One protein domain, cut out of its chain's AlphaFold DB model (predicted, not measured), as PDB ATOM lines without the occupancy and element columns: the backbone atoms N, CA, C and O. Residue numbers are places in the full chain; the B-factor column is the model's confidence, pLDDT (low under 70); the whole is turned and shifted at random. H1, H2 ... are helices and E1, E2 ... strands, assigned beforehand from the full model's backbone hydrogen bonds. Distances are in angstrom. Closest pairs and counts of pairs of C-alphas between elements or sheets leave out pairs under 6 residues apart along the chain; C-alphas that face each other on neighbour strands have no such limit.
ATOM      1  N   GLY A  44      30.379  56.409   2.447       79.19
ATOM      2  CA  GLY A  44      29.901  55.346   1.565       79.19
ATOM      3  C   GLY A  44      29.323  55.901   0.255       79.19
ATOM      4  O   GLY A  44      29.510  55.300  -0.800       79.19
ATOM      5  N   THR A  45      28.736  57.099   0.286       81.69
ATOM      6  CA  THR A  45      28.177  57.744  -0.903       81.69
ATOM      7  C   THR A  45      29.259  58.163  -1.889       81.69
ATOM      8  O   THR A  45      29.160  57.849  -3.071       81.69
ATOM      9  N   GLU A  46      30.339  58.786  -1.416       81.69
ATOM     10  CA  GLU A  46      31.494  59.117  -2.262       81.69
ATOM     11  C   GLU A  46      32.129  57.855  -2.856       81.69
ATOM     12  O   GLU A  46      32.526  57.844  -4.022       81.69
ATOM     13  N   LYS A  47      32.177  56.762  -2.079       82.00
ATOM     14  CA  LYS A  47      32.690  55.478  -2.566       82.00
ATOM     15  C   LYS A  47      31.829  54.917  -3.696       82.00
ATOM     16  O   LYS A  47      32.365  54.546  -4.735       82.00
ATOM     17  N   CYS A  48      30.511  54.888  -3.526       82.25
ATOM     18  CA  CYS A  48      29.584  54.427  -4.560       82.25
ATOM     19  C   CYS A  48      29.561  55.330  -5.794       82.25
ATOM     20  O   CYS A  48      29.517  54.825  -6.913       82.25
ATOM     21  N   GLN A  49      29.640  56.649  -5.623       82.75
ATOM     22  CA  GLN A  49      29.752  57.581  -6.746       82.75
ATOM     23  C   GLN A  49      31.028  57.328  -7.547       82.75
ATOM     24  O   GLN A  49      30.960  57.215  -8.768       82.75
ATOM     25  N   ALA A  50      32.170  57.160  -6.875       83.62
ATOM     26  CA  ALA A  50      33.416  56.796  -7.540       83.62
ATOM     27  C   ALA A  50      33.305  55.448  -8.269       83.62
ATOM     28  O   ALA A  50      33.821  55.299  -9.371       83.62
ATOM     29  N   LEU A  51      32.605  54.464  -7.697       85.25
ATOM     30  CA  LEU A  51      32.374  53.190  -8.378       85.25
ATOM     31  C   LEU A  51      31.520  53.338  -9.631       85.25
ATOM     32  O   LEU A  51      31.881  52.795 -10.669       85.25
ATOM     33  N   ASN A  52      30.434  54.098  -9.556       84.25
ATOM     34  CA  ASN A  52      29.497  54.264 -10.664       84.25
ATOM     35  C   ASN A  52      30.055  55.124 -11.812       84.25
ATOM     36  O   ASN A  52      29.494  55.105 -12.903       84.25
ATOM     37  N   THR A  53      31.150  55.869 -11.607       84.81
ATOM     38  CA  THR A  53      31.870  56.522 -12.717       84.81
ATOM     39  C   THR A  53      32.810  55.569 -13.447       84.81
ATOM     40  O   THR A  53      33.117  55.795 -14.614       84.81
ATOM     41  N   MET A  54      33.275  54.508 -12.783       84.38
ATOM     42  CA  MET A  54      34.168  53.511 -13.376       84.38
ATOM     43  C   MET A  54      33.406  52.313 -13.938       84.38
ATOM     44  O   MET A  54      33.817  51.739 -14.942       84.38
ATOM     45  N   PHE A  55      32.313  51.920 -13.291       89.62
ATOM     46  CA  PHE A  55      31.623  50.664 -13.537       89.62
ATOM     47  C   PHE A  55      30.134  50.864 -13.813       89.62
ATOM     48  O   PHE A  55      29.540  51.823 -13.315       89.62
ATOM     49  N   PRO A  56      29.506  49.917 -14.535       92.31
ATOM     50  CA  PRO A  56      28.058  49.870 -14.653       92.31
ATOM     51  C   PRO A  56      27.393  49.865 -13.280       92.31
ATOM     52  O   PRO A  56      27.756  49.065 -12.408       92.31
ATOM     53  N   GLY A  57      26.428  50.768 -13.091       89.00
ATOM     54  CA  GLY A  57      25.784  50.968 -11.794       89.00
ATOM     55  C   GLY A  57      25.042  49.726 -11.287       89.00
ATOM     56  O   GLY A  57      24.642  48.861 -12.061       89.00
ATOM     57  N   THR A  58      24.813  49.657  -9.980       90.31
ATOM     58  CA  THR A  58      23.997  48.621  -9.324       90.31
ATOM     59  C   THR A  58      22.534  48.657  -9.770       90.31
ATOM     60  O   THR A  58      22.046  49.673 -10.271       90.31
ATOM     61  N   ARG A  59      21.829  47.529  -9.610       91.81
ATOM     62  CA  ARG A  59      20.419  47.346 -10.006       91.81
ATOM     63  C   ARG A  59      19.653  46.559  -8.944       91.81
ATOM     64  O   ARG A  59      20.257  46.036  -8.009       91.81
ATOM     65  N   SER A  60      18.334  46.479  -9.108       92.81
ATOM     66  CA  SER A  60      17.434  45.752  -8.213       92.81
ATOM     67  C   SER A  60      16.756  44.597  -8.933       92.81
ATOM     68  O   SER A  60      16.007  44.820  -9.881       92.81
ATOM     69  N   LYS A 186      40.261  23.338  -3.286       80.88
ATOM     70  CA  LYS A 186      40.395  23.408  -1.815       80.88
ATOM     71  C   LYS A 186      41.360  24.514  -1.351       80.88
ATOM     72  O   LYS A 186      41.266  25.010  -0.227       80.88
ATOM     73  N   SER A 187      42.327  24.886  -2.194       88.25
ATOM     74  CA  SER A 187      43.356  25.876  -1.866       88.25
ATOM     75  C   SER A 187      42.832  27.304  -2.026       88.25
ATOM     76  O   SER A 187      42.629  27.778  -3.143       88.25
ATOM     77  N   LEU A 188      42.712  28.031  -0.907       87.75
ATOM     78  CA  LEU A 188      42.307  29.443  -0.914       87.75
ATOM     79  C   LEU A 188      43.214  30.303  -1.802       87.75
ATOM     80  O   LEU A 188      42.728  31.141  -2.553       87.75
ATOM     81  N   ASP A 189      44.531  30.106  -1.738       90.25
ATOM     82  CA  ASP A 189      45.466  30.919  -2.518       90.25
ATOM     83  C   ASP A 189      45.342  30.674  -4.020       90.25
ATOM     84  O   ASP A 189      45.466  31.622  -4.801       90.25
ATOM     85  N   ARG A 190      45.047  29.437  -4.440       89.88
ATOM     86  CA  ARG A 190      44.763  29.149  -5.853       89.88
ATOM     87  C   ARG A 190      43.443  29.778  -6.286       89.88
ATOM     88  O   ARG A 190      43.437  30.472  -7.299       89.88
ATOM     89  N   ASN A 191      42.389  29.678  -5.477       90.44
ATOM     90  CA  ASN A 191      41.099  30.316  -5.772       90.44
ATOM     91  C   ASN A 191      41.229  31.833  -5.889       90.44
ATOM     92  O   ASN A 191      40.733  32.419  -6.848       90.44
ATOM     93  N   LYS A 192      41.968  32.469  -4.969       92.00
ATOM     94  CA  LYS A 192      42.258  33.904  -5.049       92.00
ATOM     95  C   LYS A 192      42.951  34.256  -6.361       92.00
ATOM     96  O   LYS A 192      42.538  35.196  -7.024       92.00
ATOM     97  N   LYS A 193      43.980  33.506  -6.764       92.69
ATOM     98  CA  LYS A 193      44.686  33.744  -8.035       92.69
ATOM     99  C   LYS A 193      43.766  33.574  -9.247       92.69
ATOM    100  O   LYS A 193      43.841  34.385 -10.167       92.69
ATOM    101  N   ILE A 194      42.898  32.562  -9.240       92.38
ATOM    102  CA  ILE A 194      41.915  32.318 -10.306       92.38
ATOM    103  C   ILE A 194      40.958  33.510 -10.418       92.38
ATOM    104  O   ILE A 194      40.899  34.139 -11.474       92.38
ATOM    105  N   ILE A 195      40.287  33.873  -9.323       93.25
ATOM    106  CA  ILE A 195      39.291  34.952  -9.289       93.25
ATOM    107  C   ILE A 195      39.930  36.306  -9.639       93.25
ATOM    108  O   ILE A 195      39.410  37.026 -10.487       93.25
ATOM    109  N   LYS A 196      41.106  36.636  -9.086       93.19
ATOM    110  CA  LYS A 196      41.841  37.869  -9.432       93.19
ATOM    111  C   LYS A 196      42.160  37.954 -10.918       93.19
ATOM    112  O   LYS A 196      41.961  38.994 -11.547       93.19
ATOM    113  N   LYS A 197      42.614  36.847 -11.511       92.88
ATOM    114  CA  LYS A 197      42.888  36.784 -12.948       92.88
ATOM    115  C   LYS A 197      41.593  36.935 -13.762       92.88
ATOM    116  O   LYS A 197      41.645  37.516 -14.843       92.88
ATOM    117  N   MET A 198      40.448  36.447 -13.269       93.69
ATOM    118  CA  MET A 198      39.157  36.606 -13.947       93.69
ATOM    119  C   MET A 198      38.726  38.065 -13.947       93.69
ATOM    120  O   MET A 198      38.437  38.594 -15.010       93.69
ATOM    121  N   ILE A 199      38.788  38.736 -12.797       93.38
ATOM    122  CA  ILE A 199      38.502  40.173 -12.678       93.38
ATOM    123  C   ILE A 199      39.417  40.970 -13.615       93.38
ATOM    124  O   ILE A 199      38.952  41.784 -14.406       93.38
ATOM    125  N   THR A 200      40.719  40.675 -13.610       90.88
ATOM    126  CA  THR A 200      41.698  41.370 -14.464       90.88
ATOM    127  C   THR A 200      41.390  41.179 -15.956       90.88
ATOM    128  O   THR A 200      41.455  42.130 -16.738       90.88
ATOM    129  N   LYS A 201      41.042  39.951 -16.369       92.69
ATOM    130  CA  LYS A 201      40.815  39.596 -17.778       92.69
ATOM    131  C   LYS A 201      39.431  40.009 -18.291       92.69
ATOM    132  O   LYS A 201      39.321  40.452 -19.435       92.69
ATOM    133  N   TYR A 202      38.400  39.820 -17.474       94.81
ATOM    134  CA  TYR A 202      36.995  39.917 -17.866       94.81
ATOM    135  C   TYR A 202      36.252  41.094 -17.231       94.81
ATOM    136  O   TYR A 202      35.135  41.369 -17.643       94.81
ATOM    137  N   GLY A 203      36.850  41.802 -16.273       93.50
ATOM    138  CA  GLY A 203      36.232  42.912 -15.538       93.50
ATOM    139  C   GLY A 203      35.532  42.477 -14.250       93.50
ATOM    140  O   GLY A 203      35.548  43.220 -13.276       93.50
ATOM    141  N   ALA A 204      34.977  41.265 -14.210       95.31
ATOM    142  CA  ALA A 204      34.320  40.703 -13.034       95.31
ATOM    143  C   ALA A 204      34.362  39.165 -13.043       95.31
ATOM    144  O   ALA A 204      34.649  38.543 -14.068       95.31
ATOM    145  N   ALA A 205      34.051  38.562 -11.898       95.69
ATOM    146  CA  ALA A 205      33.758  37.138 -11.755       95.69
ATOM    147  C   ALA A 205      32.437  36.960 -10.999       95.69
ATOM    148  O   ALA A 205      32.179  37.697 -10.054       95.69
ATOM    149  N   CYS A 206      31.620  35.977 -11.362       95.12
ATOM    150  CA  CYS A 206      30.393  35.656 -10.630       95.12
ATOM    151  C   CYS A 206      30.636  34.488  -9.675       95.12
ATOM    152  O   CYS A 206      31.296  33.517 -10.050       95.12
ATOM    153  N   ILE A 207      30.079  34.560  -8.469       92.25
ATOM    154  CA  ILE A 207      30.098  33.469  -7.487       92.25
ATOM    155  C   ILE A 207      28.718  33.305  -6.856       92.25
ATOM    156  O   ILE A 207      27.931  34.252  -6.811       92.25
ATOM    157  N   ASN A 208      28.455  32.112  -6.332       88.75
ATOM    158  CA  ASN A 208      27.306  31.882  -5.467       88.75
ATOM    159  C   ASN A 208      27.701  32.157  -4.014       88.75
ATOM    160  O   ASN A 208      28.788  31.779  -3.574       88.75
ATOM    161  N   VAL A 209      26.815  32.816  -3.280       87.25
ATOM    162  CA  VAL A 209      26.958  33.118  -1.860       87.25
ATOM    163  C   VAL A 209      25.677  32.767  -1.113       87.25
ATOM    164  O   VAL A 209      24.603  32.629  -1.697       87.25
ATOM    165  N   ASP A 210      25.815  32.611   0.193       85.44
ATOM    166  CA  ASP A 210      24.697  32.580   1.126       85.44
ATOM    167  C   ASP A 210      24.298  34.035   1.356       85.44
ATOM    168  O   ASP A 210      25.145  34.838   1.766       85.44
ATOM    169  N   SER A 211      23.060  34.404   1.038       73.56
ATOM    170  CA  SER A 211      22.543  35.735   1.363       73.56
ATOM    171  C   SER A 211      22.149  35.883   2.831       73.56
ATOM    172  O   SER A 211      22.100  37.016   3.316       73.56
ATOM    173  N   VAL A 212      21.960  34.752   3.527       65.81
ATOM    174  CA  VAL A 212      21.274  34.548   4.809       65.81
ATOM    175  C   VAL A 212      19.901  35.214   4.868       65.81
ATOM    176  O   VAL A 212      19.661  36.277   4.307       65.81
ATOM    177  N   ASP A 213      18.979  34.614   5.622       61.38
ATOM    178  CA  ASP A 213      17.664  35.212   5.883       61.38
ATOM    179  C   ASP A 213      17.791  36.684   6.345       61.38
ATOM    180  O   ASP A 213      18.724  37.048   7.076       61.38
ATOM    181  N   GLN A 214      16.829  37.529   5.957       54.69
ATOM    182  CA  GLN A 214      16.770  38.963   6.257       54.69
ATOM    183  C   GLN A 214      16.858  39.274   7.764       54.69
ATOM    184  O   GLN A 214      17.188  40.390   8.153       54.69
ATOM    185  N   PHE A 215      16.602  38.301   8.637       55.09
ATOM    186  CA  PHE A 215      16.763  38.454  10.086       55.09
ATOM    187  C   PHE A 215      18.155  38.051  10.605       55.09
ATOM    188  O   PHE A 215      18.579  38.496  11.672       55.09
ATOM    189  N   GLU A 216      18.899  37.238   9.854       62.44
ATOM    190  CA  GLU A 216      20.212  36.718  10.240       62.44
ATOM    191  C   GLU A 216      21.375  37.538   9.668       62.44
ATOM    192  O   GLU A 216      22.464  37.498  10.248       62.44
ATOM    193  N   TYR A 217      21.173  38.320   8.596       67.06
ATOM    194  CA  TYR A 217      22.254  39.094   7.964       67.06
ATOM    195  C   TYR A 217      22.967  40.029   8.957       67.06
ATOM    196  O   TYR A 217      24.185  40.186   8.890       67.06
ATOM    197  N   ILE A 218      22.245  40.603   9.932       63.41
ATOM    198  CA  ILE A 218      22.804  41.510  10.956       63.41
ATOM    199  C   ILE A 218      23.902  40.809  11.776       63.41
ATOM    200  O   ILE A 218      24.831  41.449  12.265       63.41
ATOM    201  N   ARG A 219      23.853  39.475  11.897       69.56
ATOM    202  CA  ARG A 219      24.878  38.685  12.601       69.56
ATOM    203  C   ARG A 219      26.167  38.533  11.798       69.56
ATOM    204  O   ARG A 219      27.219  38.266  12.387       69.56
ATOM    205  N   TYR A 220      26.105  38.675  10.478       77.38
ATOM    206  CA  TYR A 220      27.220  38.458   9.548       77.38
ATOM    207  C   TYR A 220      27.723  39.759   8.907       77.38
ATOM    208  O   TYR A 220      28.853  39.796   8.416       77.38
ATOM    209  N   LEU A 221      26.932  40.835   8.983       79.88
ATOM    210  CA  LEU A 221      27.308  42.180   8.569       79.88
ATOM    211  C   LEU A 221      27.880  43.013   9.709       79.88
ATOM    212  O   LEU A 221      27.337  43.080  10.809       79.88
ATOM    213  N   LYS A 222      28.964  43.731   9.415       78.38
ATOM    214  CA  LYS A 222      29.496  44.790  10.276       78.38
ATOM    215  C   LYS A 222      29.664  46.082   9.496       78.38
ATOM    216  O   LYS A 222      30.125  46.074   8.355       78.38
ATOM    217  N   GLY A 223      29.268  47.187  10.129       76.31
ATOM    218  CA  GLY A 223      29.347  48.523   9.534       76.31
ATOM    219  C   GLY A 223      28.569  48.656   8.222       76.31
ATOM    220  O   GLY A 223      28.976  49.430   7.370       76.31
ATOM    221  N   GLY A 224      27.522  47.845   8.019       78.62
ATOM    222  CA  GLY A 224      26.643  47.898   6.844       78.62
ATOM    223  C   GLY A 224      27.203  47.326   5.535       78.62
ATOM    224  O   GLY A 224      26.430  47.140   4.603       78.62
ATOM    225  N   ALA A 225      28.502  47.016   5.449       86.38
ATOM    226  CA  ALA A 225      29.137  46.650   4.175       86.38
ATOM    227  C   ALA A 225      30.288  45.632   4.282       86.38
ATOM    228  O   ALA A 225      31.054  45.476   3.337       86.38
ATOM    229  N   SER A 226      30.472  44.964   5.427       90.25
ATOM    230  CA  SER A 226      31.468  43.888   5.586       90.25
ATOM    231  C   SER A 226      30.787  42.589   5.968       90.25
ATOM    232  O   SER A 226      30.227  42.509   7.059       90.25
ATOM    233  N   TYR A 227      30.881  41.586   5.105       91.25
ATOM    234  CA  TYR A 227      30.148  40.333   5.191       91.25
ATOM    235  C   TYR A 227      31.087  39.130   5.319       91.25
ATOM    236  O   TYR A 227      32.091  39.018   4.606       91.25
ATOM    237  N   TYR A 228      30.783  38.251   6.275       91.12
ATOM    238  CA  TYR A 228      31.527  37.014   6.480       91.12
ATOM    239  C   TYR A 228      30.704  35.946   7.207       91.12
ATOM    240  O   TYR A 228      30.374  36.097   8.388       91.12
ATOM    241  N   VAL A 229      30.489  34.819   6.536       87.75
ATOM    242  CA  VAL A 229      29.875  33.600   7.055       87.75
ATOM    243  C   VAL A 229      30.974  32.573   7.391       87.75
ATOM    244  O   VAL A 229      31.592  31.988   6.501       87.75
ATOM    245  N   PRO A 230      31.264  32.323   8.688       84.25
ATOM    246  CA  PRO A 230      32.360  31.446   9.117       84.25
ATOM    247  C   PRO A 230      32.030  29.951   9.095       84.25
ATOM    248  O   PRO A 230      32.905  29.137   9.381       84.25
ATOM    249  N   LYS A 231      30.765  29.580   8.887       80.38
ATOM    250  CA  LYS A 231      30.299  28.190   8.883       80.38
ATOM    251  C   LYS A 231      29.196  28.046   7.853       80.38
ATOM    252  O   LYS A 231      28.343  28.920   7.782       80.38
ATOM    253  N   MET A 232      29.218  26.930   7.136       67.62
ATOM    254  CA  MET A 232      28.253  26.612   6.088       67.62
ATOM    255  C   MET A 232      26.805  26.779   6.553       67.62
ATOM    256  O   MET A 232      26.405  26.229   7.584       67.62
ATOM    257  N   LYS A 233      26.043  27.482   5.725       65.31
ATOM    258  CA  LYS A 233      24.613  27.290   5.505       65.31
ATOM    259  C   LYS A 233      24.426  27.161   3.983       65.31
ATOM    260  O   LYS A 233      25.409  27.268   3.245       65.31
ATOM    261  N   ASP A 234      23.224  26.819   3.535       70.44
ATOM    262  CA  ASP A 234      22.916  26.694   2.107       70.44
ATOM    263  C   ASP A 234      23.250  27.985   1.327       70.44
ATOM    264  O   ASP A 234      23.449  29.047   1.909       70.44
ATOM    265  N   TYR A 235      23.340  27.890   0.002       77.06
ATOM    266  CA  TYR A 235      23.527  29.036  -0.890       77.06
ATOM    267  C   TYR A 235      22.224  29.326  -1.629       77.06
ATOM    268  O   TYR A 235      21.524  28.408  -2.059       77.06
ATOM    269  N   ASP A 236      21.926  30.601  -1.825       84.81
ATOM    270  CA  ASP A 236      20.669  31.046  -2.428       84.81
ATOM    271  C   ASP A 236      20.822  32.300  -3.300       84.81
ATOM    272  O   ASP A 236      19.852  32.749  -3.914       84.81
ATOM    273  N   HIS A 237      22.039  32.844  -3.414       90.94
ATOM    274  CA  HIS A 237      22.269  34.108  -4.101       90.94
ATOM    275  C   HIS A 237      23.504  34.094  -5.000       90.94
ATOM    276  O   HIS A 237      24.510  33.459  -4.695       90.94
ATOM    277  N   ALA A 238      23.443  34.818  -6.117       92.75
ATOM    278  CA  ALA A 238      24.548  34.968  -7.061       92.75
ATOM    279  C   ALA A 238      24.976  36.436  -7.131       92.75
ATOM    280  O   ALA A 238      24.148  37.321  -7.340       92.75
ATOM    281  N   VAL A 239      26.276  36.689  -6.980       94.25
ATOM    282  CA  VAL A 239      26.853  38.040  -6.908       94.25
ATOM    283  C   VAL A 239      28.091  38.167  -7.789       94.25
ATOM    284  O   VAL A 239      28.676  37.167  -8.212       94.25
ATOM    285  N   MET A 240      28.518  39.402  -8.049       95.69
ATOM    286  CA  MET A 240      29.715  39.682  -8.841       95.69
ATOM    287  C   MET A 240      30.860  40.162  -7.962       95.69
ATOM    288  O   MET A 240      30.747  41.195  -7.313       95.69
ATOM    289  N   ILE A 241      32.001  39.486  -8.010       94.94
ATOM    290  CA  ILE A 241      33.267  40.027  -7.530       94.94
ATOM    291  C   ILE A 241      33.843  40.938  -8.610       94.94
ATOM    292  O   ILE A 241      34.108  40.505  -9.732       94.94
ATOM    293  N   ILE A 242      34.078  42.191  -8.243       93.62
ATOM    294  CA  ILE A 242      34.544  43.248  -9.151       93.62
ATOM    295  C   ILE A 242      35.913  43.813  -8.754       93.62
ATOM    296  O   ILE A 242      36.486  44.637  -9.457       93.62
ATOM    297  N   GLY A 243      36.452  43.377  -7.615       91.81
ATOM    298  CA  GLY A 243      37.732  43.842  -7.097       91.81
ATOM    299  C   GLY A 243      38.130  43.119  -5.820       91.81
ATOM    300  O   GLY A 243      37.458  42.185  -5.374       91.81
ATOM    301  N   TRP A 244      39.246  43.538  -5.227       92.56
ATOM    302  CA  TRP A 244      39.728  42.995  -3.962       92.56
ATOM    303  C   TRP A 244      40.684  43.940  -3.235       92.56
ATOM    304  O   TRP A 244      41.250  44.849  -3.842       92.56
ATOM    305  N   ASP A 245      40.898  43.655  -1.952       90.94
ATOM    306  CA  ASP A 245      41.925  44.249  -1.098       90.94
ATOM    307  C   ASP A 245      42.526  43.140  -0.219       90.94
ATOM    308  O   ASP A 245      41.834  42.583   0.631       90.94
ATOM    309  N   ASP A 246      43.806  42.801  -0.423       91.31
ATOM    310  CA  ASP A 246      44.523  41.772   0.351       91.31
ATOM    311  C   ASP A 246      44.789  42.191   1.810       91.31
ATOM    312  O   ASP A 246      45.001  41.344   2.682       91.31
ATOM    313  N   HIS A 247      44.758  43.493   2.092       91.19
ATOM    314  CA  HIS A 247      45.023  44.065   3.407       91.19
ATOM    315  C   HIS A 247      43.745  44.395   4.182       91.19
ATOM    316  O   HIS A 247      43.835  44.847   5.328       91.19
ATOM    317  N   TYR A 248      42.564  44.098   3.622       89.56
ATOM    318  CA  TYR A 248      41.289  44.361   4.278       89.56
ATOM    319  C   TYR A 248      41.251  43.720   5.670       89.56
ATOM    320  O   TYR A 248      41.344  42.499   5.827       89.56
ATOM    321  N   GLY A 249      41.167  44.556   6.705       92.25
ATOM    322  CA  GLY A 249      41.390  44.120   8.080       92.25
ATOM    323  C   GLY A 249      40.379  43.071   8.546       92.25
ATOM    324  O   GLY A 249      39.181  43.329   8.590       92.25
ATOM    325  N   ARG A 250      40.857  41.917   9.024       94.12
ATOM    326  CA  ARG A 250      40.017  40.805   9.519       94.12
ATOM    327  C   ARG A 250      39.048  41.161  10.651       94.12
ATOM    328  O   ARG A 250      38.093  40.433  10.908       94.12
ATOM    329  N   GLY A 251      39.324  42.250  11.370       93.56
ATOM    330  CA  GLY A 251      38.472  42.790  12.434       93.56
ATOM    331  C   GLY A 251      37.326  43.676  11.933       93.56
ATOM    332  O   GLY A 251      36.501  44.095  12.745       93.56
ATOM    333  N   LYS A 252      37.260  43.968  10.626       90.06
ATOM    334  CA  LYS A 252      36.184  44.750   9.998       90.06
ATOM    335  C   LYS A 252      34.901  43.941   9.777       90.06
ATOM    336  O   LYS A 252      33.862  44.535   9.536       90.06
ATOM    337  N   PHE A 253      34.946  42.620   9.938       91.50
ATOM    338  CA  PHE A 253      33.787  41.722   9.873       91.50
ATOM    339  C   PHE A 253      33.108  41.549  11.241       91.50
ATOM    340  O   PHE A 253      33.750  41.745  12.279       91.50
ATOM    341  N   SER A 254      31.817  41.191  11.258       89.00
ATOM    342  CA  SER A 254      31.036  41.024  12.501       89.00
ATOM    343  C   SER A 254      31.639  39.946  13.398       89.00
ATOM    344  O   SER A 254      31.852  40.153  14.591       89.00
ATOM    345  N   LYS A 255      32.012  38.823  12.784       89.25
ATOM    346  CA  LYS A 255      32.881  37.800  13.350       89.25
ATOM    347  C   LYS A 255      34.271  38.004  12.779       89.25
ATOM    348  O   LYS A 255      34.435  38.158  11.574       89.25
ATOM    349  N   ARG A 256      35.289  37.993  13.637       93.00
ATOM    350  CA  ARG A 256      36.678  38.165  13.199       93.00
ATOM    351  C   ARG A 256      37.048  37.073  12.189       93.00
ATOM    352  O   ARG A 256      36.976  35.890  12.517       93.00
ATOM    353  N   ALA A 257      37.460  37.470  10.987       94.38
ATOM    354  CA  ALA A 257      37.905  36.525   9.964       94.38
ATOM    355  C   ALA A 257      39.263  35.884  10.342       94.38
ATOM    356  O   ALA A 257      40.039  36.490  11.095       94.38
ATOM    357  N   PRO A 258      39.591  34.680   9.829       95.19
ATOM    358  CA  PRO A 258      40.864  34.006  10.104       95.19
ATOM    359  C   PRO A 258      42.092  34.839   9.708       95.19
ATOM    360  O   PRO A 258      43.068  34.914  10.459       95.19
ATOM    361  N   GLY A 259      42.019  35.532   8.571       95.62
ATOM    362  CA  GLY A 259      43.069  36.410   8.064       95.62
ATOM    363  C   GLY A 259      42.504  37.665   7.408       95.62
ATOM    364  O   GLY A 259      41.289  37.814   7.278       95.62
ATOM    365  N   ASN A 260      43.402  38.582   7.050       94.19
ATOM    366  CA  ASN A 260      43.043  39.763   6.271       94.19
ATOM    367  C   ASN A 260      42.712  39.369   4.826       94.19
ATOM    368  O   ASN A 260      43.110  38.301   4.351       94.19
ATOM    369  N   GLY A 261      42.018  40.267   4.145       93.12
ATOM    370  CA  GLY A 261      41.734  40.160   2.730       93.12
ATOM    371  C   GLY A 261      40.251  39.971   2.435       93.12
ATOM    372  O   GLY A 261      39.563  39.171   3.080       93.12
ATOM    373  N   ALA A 262      39.761  40.720   1.454       93.62
ATOM    374  CA  ALA A 262      38.366  40.708   1.057       93.62
ATOM    375  C   ALA A 262      38.194  40.920  -0.448       93.62
ATOM    376  O   ALA A 262      38.976  41.611  -1.103       93.62
ATOM    377  N   TRP A 263      37.139  40.319  -0.981       94.19
ATOM    378  CA  TRP A 263      36.576  40.615  -2.288       94.19
ATOM    379  C   TRP A 263      35.671  41.833  -2.183       94.19
ATOM    380  O   TRP A 263      34.900  41.935  -1.232       94.19
ATOM    381  N   LEU A 264      35.720  42.716  -3.174       93.44
ATOM    382  CA  LEU A 264      34.661  43.689  -3.376       93.44
ATOM    383  C   LEU A 264      33.592  43.079  -4.271       93.44
ATOM    384  O   LEU A 264      33.886  42.642  -5.387       93.44
ATOM    385  N   VAL A 265      32.360  43.102  -3.787       93.50
ATOM    386  CA  VAL A 265      31.207  42.506  -4.441       93.50
ATOM    387  C   VAL A 265      30.222  43.590  -4.867       93.50
ATOM    388  O   VAL A 265      29.922  44.470  -4.066       93.50
ATOM    389  N   ARG A 266      29.709  43.507  -6.101       92.69
ATOM    390  CA  ARG A 266      28.505  44.210  -6.574       92.69
ATOM    391  C   ARG A 266      27.293  43.303  -6.352       92.69
ATOM    392  O   ARG A 266      27.300  42.148  -6.788       92.69
ATOM    393  N   ASN A 267      26.265  43.839  -5.704       92.44
ATOM    394  CA  ASN A 267      25.009  43.153  -5.429       92.44
ATOM    395  C   ASN A 267      23.876  43.625  -6.373       92.44
ATOM    396  O   ASN A 267      24.050  44.552  -7.173       92.44
ATOM    397  N   SER A 268      22.726  42.954  -6.310       93.44
ATOM    398  CA  SER A 268      21.548  43.158  -7.163       93.44
ATOM    399  C   SER A 268      20.291  43.535  -6.371       93.44
ATOM    400  O   SER A 268      19.179  43.185  -6.767       93.44
ATOM    401  N   TRP A 269      20.445  44.237  -5.246       91.69
ATOM    402  CA  TRP A 269      19.334  44.638  -4.371       91.69
ATOM    403  C   TRP A 269      19.255  46.145  -4.151       91.69
ATOM    404  O   TRP A 269      18.692  46.582  -3.149       91.69
ATOM    405  N   ASN A 270      19.799  46.955  -5.061       87.44
ATOM    406  CA  ASN A 270      19.724  48.405  -4.919       87.44
ATOM    407  C   ASN A 270      18.250  48.829  -4.913       87.44
ATOM    408  O   ASN A 270      17.585  48.766  -5.943       87.44
ATOM    409  N   ILE A 271      17.709  49.192  -3.750       74.56
ATOM    410  CA  ILE A 271      16.296  49.566  -3.619       74.56
ATOM    411  C   ILE A 271      16.076  51.070  -3.552       74.56
ATOM    412  O   ILE A 271      14.942  51.451  -3.789       74.56
ATOM    413  N   ASN A 272      17.096  51.883  -3.226       62.31
ATOM    414  CA  ASN A 272      17.084  53.364  -3.217       62.31
ATOM    415  C   ASN A 272      18.452  53.976  -2.797       62.31
ATOM    416  O   ASN A 272      18.506  55.090  -2.276       62.31
ATOM    417  N   GLY A 273      19.565  53.245  -2.938       60.50
ATOM    418  CA  GLY A 273      20.847  53.608  -2.323       60.50
ATOM    419  C   GLY A 273      21.866  54.176  -3.306       60.50
ATOM    420  O   GLY A 273      22.154  53.568  -4.333       60.50
ATOM    421  N   THR A 274      22.461  55.322  -2.973       63.34
ATOM    422  CA  THR A 274      23.750  55.767  -3.537       63.34
ATOM    423  C   THR A 274      24.901  55.478  -2.579       63.34
ATOM    424  O   THR A 274      25.951  56.092  -2.719       63.34
ATOM    425  N   ASP A 275      24.705  54.623  -1.572       73.12
ATOM    426  CA  ASP A 275      25.622  54.464  -0.442       73.12
ATOM    427  C   ASP A 275      26.335  53.110  -0.470       73.12
ATOM    428  O   ASP A 275      25.821  52.134  -1.006       73.12
ATOM    429  N   PHE A 276      27.538  53.033   0.090       81.56
ATOM    430  CA  PHE A 276      28.327  51.799   0.089       81.56
ATOM    431  C   PHE A 276      27.819  50.871   1.190       81.56
ATOM    432  O   PHE A 276      28.191  51.004   2.356       81.56
ATOM    433  N   ASN A 277      26.937  49.948   0.816       84.75
ATOM    434  CA  ASN A 277      26.267  49.034   1.729       84.75
ATOM    435  C   ASN A 277      26.017  47.664   1.074       84.75
ATOM    436  O   ASN A 277      26.135  47.500  -0.138       84.75
ATOM    437  N   PHE A 278      25.604  46.686   1.876       85.44
ATOM    438  CA  PHE A 278      25.348  45.313   1.438       85.44
ATOM    439  C   PHE A 278      24.374  45.149   0.265       85.44
ATOM    440  O   PHE A 278      24.527  44.198  -0.495       85.44
ATOM    441  N   TYR A 279      23.422  46.059   0.072       87.19
ATOM    442  CA  TYR A 279      22.482  46.032  -1.052       87.19
ATOM    443  C   TYR A 279      23.103  46.491  -2.380       87.19
ATOM    444  O   TYR A 279      22.596  46.129  -3.444       87.19
ATOM    445  N   ASP A 280      24.216  47.227  -2.312       88.00
ATOM    446  CA  ASP A 280      24.897  47.854  -3.445       88.00
ATOM    447  C   ASP A 280      26.279  47.237  -3.673       88.00
ATOM    448  O   ASP A 280      26.485  46.448  -4.598       88.00
ATOM    449  N   TYR A 281      27.215  47.567  -2.785       89.44
ATOM    450  CA  TYR A 281      28.588  47.091  -2.804       89.44
ATOM    451  C   TYR A 281      29.064  46.736  -1.399       89.44
ATOM    452  O   TYR A 281      28.910  47.511  -0.454       89.44
ATOM    453  N   PHE A 282      29.712  45.582  -1.259       90.56
ATOM    454  CA  PHE A 282      30.209  45.133   0.038       90.56
ATOM    455  C   PHE A 282      31.507  44.348  -0.049       90.56
ATOM    456  O   PHE A 282      31.876  43.792  -1.081       90.56
ATOM    457  N   TRP A 283      32.194  44.287   1.084       93.06
ATOM    458  CA  TRP A 283      33.384  43.482   1.279       93.06
ATOM    459  C   TRP A 283      33.004  42.088   1.757       93.06
ATOM    460  O   TRP A 283      32.471  41.932   2.854       93.06
ATOM    461  N   LEU A 284      33.318  41.076   0.958       93.25
ATOM    462  CA  LEU A 284      33.185  39.664   1.299       93.25
ATOM    463  C   LEU A 284      34.549  39.122   1.730       93.25
ATOM    464  O   LEU A 284      35.517  39.200   0.977       93.25
ATOM    465  N   SER A 285      34.649  38.552   2.928       94.12
ATOM    466  CA  SER A 285      35.897  37.934   3.396       94.12
ATOM    467  C   SER A 285      36.410  36.869   2.419       94.12
ATOM    468  O   SER A 285      35.654  36.010   1.965       94.12
ATOM    469  N   TYR A 286      37.722  36.819   2.170       93.56
ATOM    470  CA  TYR A 286      38.332  35.691   1.446       93.56
ATOM    471  C   TYR A 286      38.062  34.336   2.108       93.56
ATOM    472  O   TYR A 286      38.114  33.290   1.463       93.56
ATOM    473  N   TYR A 287      37.786  34.346   3.404       92.19
ATOM    474  CA  TYR A 287      37.558  33.147   4.191       92.19
ATOM    475  C   TYR A 287      36.091  32.741   4.250       92.19
ATOM    476  O   TYR A 287      35.801  31.758   4.924       92.19
ATOM    477  N   ASP A 288      35.197  33.472   3.580       89.38
ATOM    478  CA  ASP A 288      33.780  33.137   3.553       89.38
ATOM    479  C   ASP A 288      33.558  31.710   3.037       89.38
ATOM    480  O   ASP A 288      34.176  31.277   2.058       89.38
ATOM    481  N   HIS A 289      32.738  30.963   3.769       83.00
ATOM    482  CA  HIS A 289      32.470  29.564   3.487       83.00
ATOM    483  C   HIS A 289      31.420  29.366   2.392       83.00
ATOM    484  O   HIS A 289      31.429  28.320   1.759       83.00
ATOM    485  N   SER A 290      30.547  30.333   2.105       75.50
ATOM    486  CA  SER A 290      29.431  30.101   1.180       75.50
ATOM    487  C   SER A 290      29.865  29.844  -0.270       75.50
ATOM    488  O   SER A 290      29.162  29.172  -1.021       75.50
ATOM    489  N   TYR A 291      31.042  30.348  -0.657       74.38
ATOM    490  CA  TYR A 291      31.633  30.145  -1.985       74.38
ATOM    491  C   TYR A 291      32.848  29.188  -1.968       74.38
ATOM    492  O   TYR A 291      33.575  29.086  -2.958       74.38
ATOM    493  N   ARG A 292      33.118  28.523  -0.830       69.75
ATOM    494  CA  ARG A 292      34.286  27.650  -0.621       69.75
ATOM    495  C   ARG A 292      33.914  26.318   0.039       69.75
ATOM    496  O   ARG A 292      33.285  26.302   1.089       69.75
ATOM    497  N   ASN A 293      34.513  25.229  -0.441       55.28
ATOM    498  CA  ASN A 293      34.360  23.857   0.058       55.28
ATOM    499  C   ASN A 293      32.935  23.291  -0.081       55.28
ATOM    500  O   ASN A 293      32.421  22.670   0.854       55.28
ATOM    501  N   HIS A 294      32.315  23.436  -1.250       58.84
ATOM    502  CA  HIS A 294      31.084  22.719  -1.565       58.84
ATOM    503  C   HIS A 294      31.034  22.232  -3.017       58.84
ATOM    504  O   HIS A 294      31.196  23.000  -3.961       58.84
ATOM    505  N   VAL A 295      30.687  20.950  -3.191       48.88
ATOM    506  CA  VAL A 295      30.631  20.234  -4.485       48.88
ATOM    507  C   VAL A 295      29.731  20.934  -5.518       48.88
ATOM    508  O   VAL A 295      29.921  20.752  -6.716       48.88
ATOM    509  N   TYR A 296      28.793  21.774  -5.064       48.47
ATOM    510  CA  TYR A 296      27.845  22.505  -5.910       48.47
ATOM    511  C   TYR A 296      28.067  24.038  -5.969       48.47
ATOM    512  O   TYR A 296      27.420  24.694  -6.784       48.47
ATOM    513  N   THR A 297      28.975  24.626  -5.167       55.12
ATOM    514  CA  THR A 297      29.285  26.084  -5.182       55.12
ATOM    515  C   THR A 297      30.757  26.442  -5.326       55.12
ATOM    516  O   THR A 297      31.067  27.628  -5.431       55.12
ATOM    517  N   ASP A 298      31.658  25.459  -5.402       67.00
ATOM    518  CA  ASP A 298      33.082  25.660  -5.676       67.00
ATOM    519  C   ASP A 298      33.299  26.047  -7.142       67.00
ATOM    520  O   ASP A 298      33.977  25.356  -7.887       67.00
TER     521      ASP A 298
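AT A GLANCE: This is residues 44 to 60 and 186 to 298 of the 600 residues of the protein "Papain family cysteine protease" of Lachnospiraceae bacterium KHCPX20 (UniProt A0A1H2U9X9). A strongly twisted sheet of four strands makes the core, with H2 packed across it and long loops around it. H1 sits at one end, only grazing the sheet, and the short H3 lies among the loops, off the sheet. The printed part has 130 residues, with named elements in the order H1 H2 E1 H3 E2 E3 E4; the sheet runs E1 E2 E3 E4, all antiparallel. The class is mixed, helices and strands, with under half of the residues in named elements. The whole is compact, with a radius of gyration of the C-alphas of 13.7 A and spans of 37 by 36 by 27 A.

HOW THE PARTS SIT: H1, residues 44 to 54, only just grazes the sheet; its C-alpha 48 is 7.6 A from C-alpha 281 of E4, residues 281 to 285, their closest pair. H2, residues 188 to 202, is over E2, residues 237 to 245, at a height over the sheet of 9.0 A, and only just not over E3, residues 262 to 266, on which 2 of its C-alphas fall. It runs across the strands, at 86 degrees to E2 on the local plane; the C-alphas of Ile 199 and Ile 242 are closest, 6.1 A. E1, residues 205 to 209, pairs with E2 through N 205 and O 241, 2.9 A. H3, residues 217 to 220, is not on the sheet. E2, E3 and E4 form a meander, each strand the antiparallel neighbour of the one before, in two hairpins: N 242 and O 264 are 2.9 A apart, N 263 and O 284 2.8 A. In H2 every O i to N i+4 pair is within hydrogen-bond range, in H1 6 of 7; H3 is too short for one.

IN THESE COORDINATES: H1 begins at C-alpha 44, (29.901, 55.346, 1.565), and is 15.6 A long; H2 is 20.6 A. E2 is 22.3 A and bends by 68 degrees at residue 242. E4 ends at C-alpha 285, (35.897, 37.934, 3.396).

THE WHOLE: Residues 61 to 185 are not printed, and C-alphas 60 and 186 are 32.7 A apart across the cut. The links H3 to E2, E2 to E3 and E3 to E4 are long. The model's pLDDT is under 70 in residues 212 to 219, 232 to 233, 272 to 274 and 292 to 298.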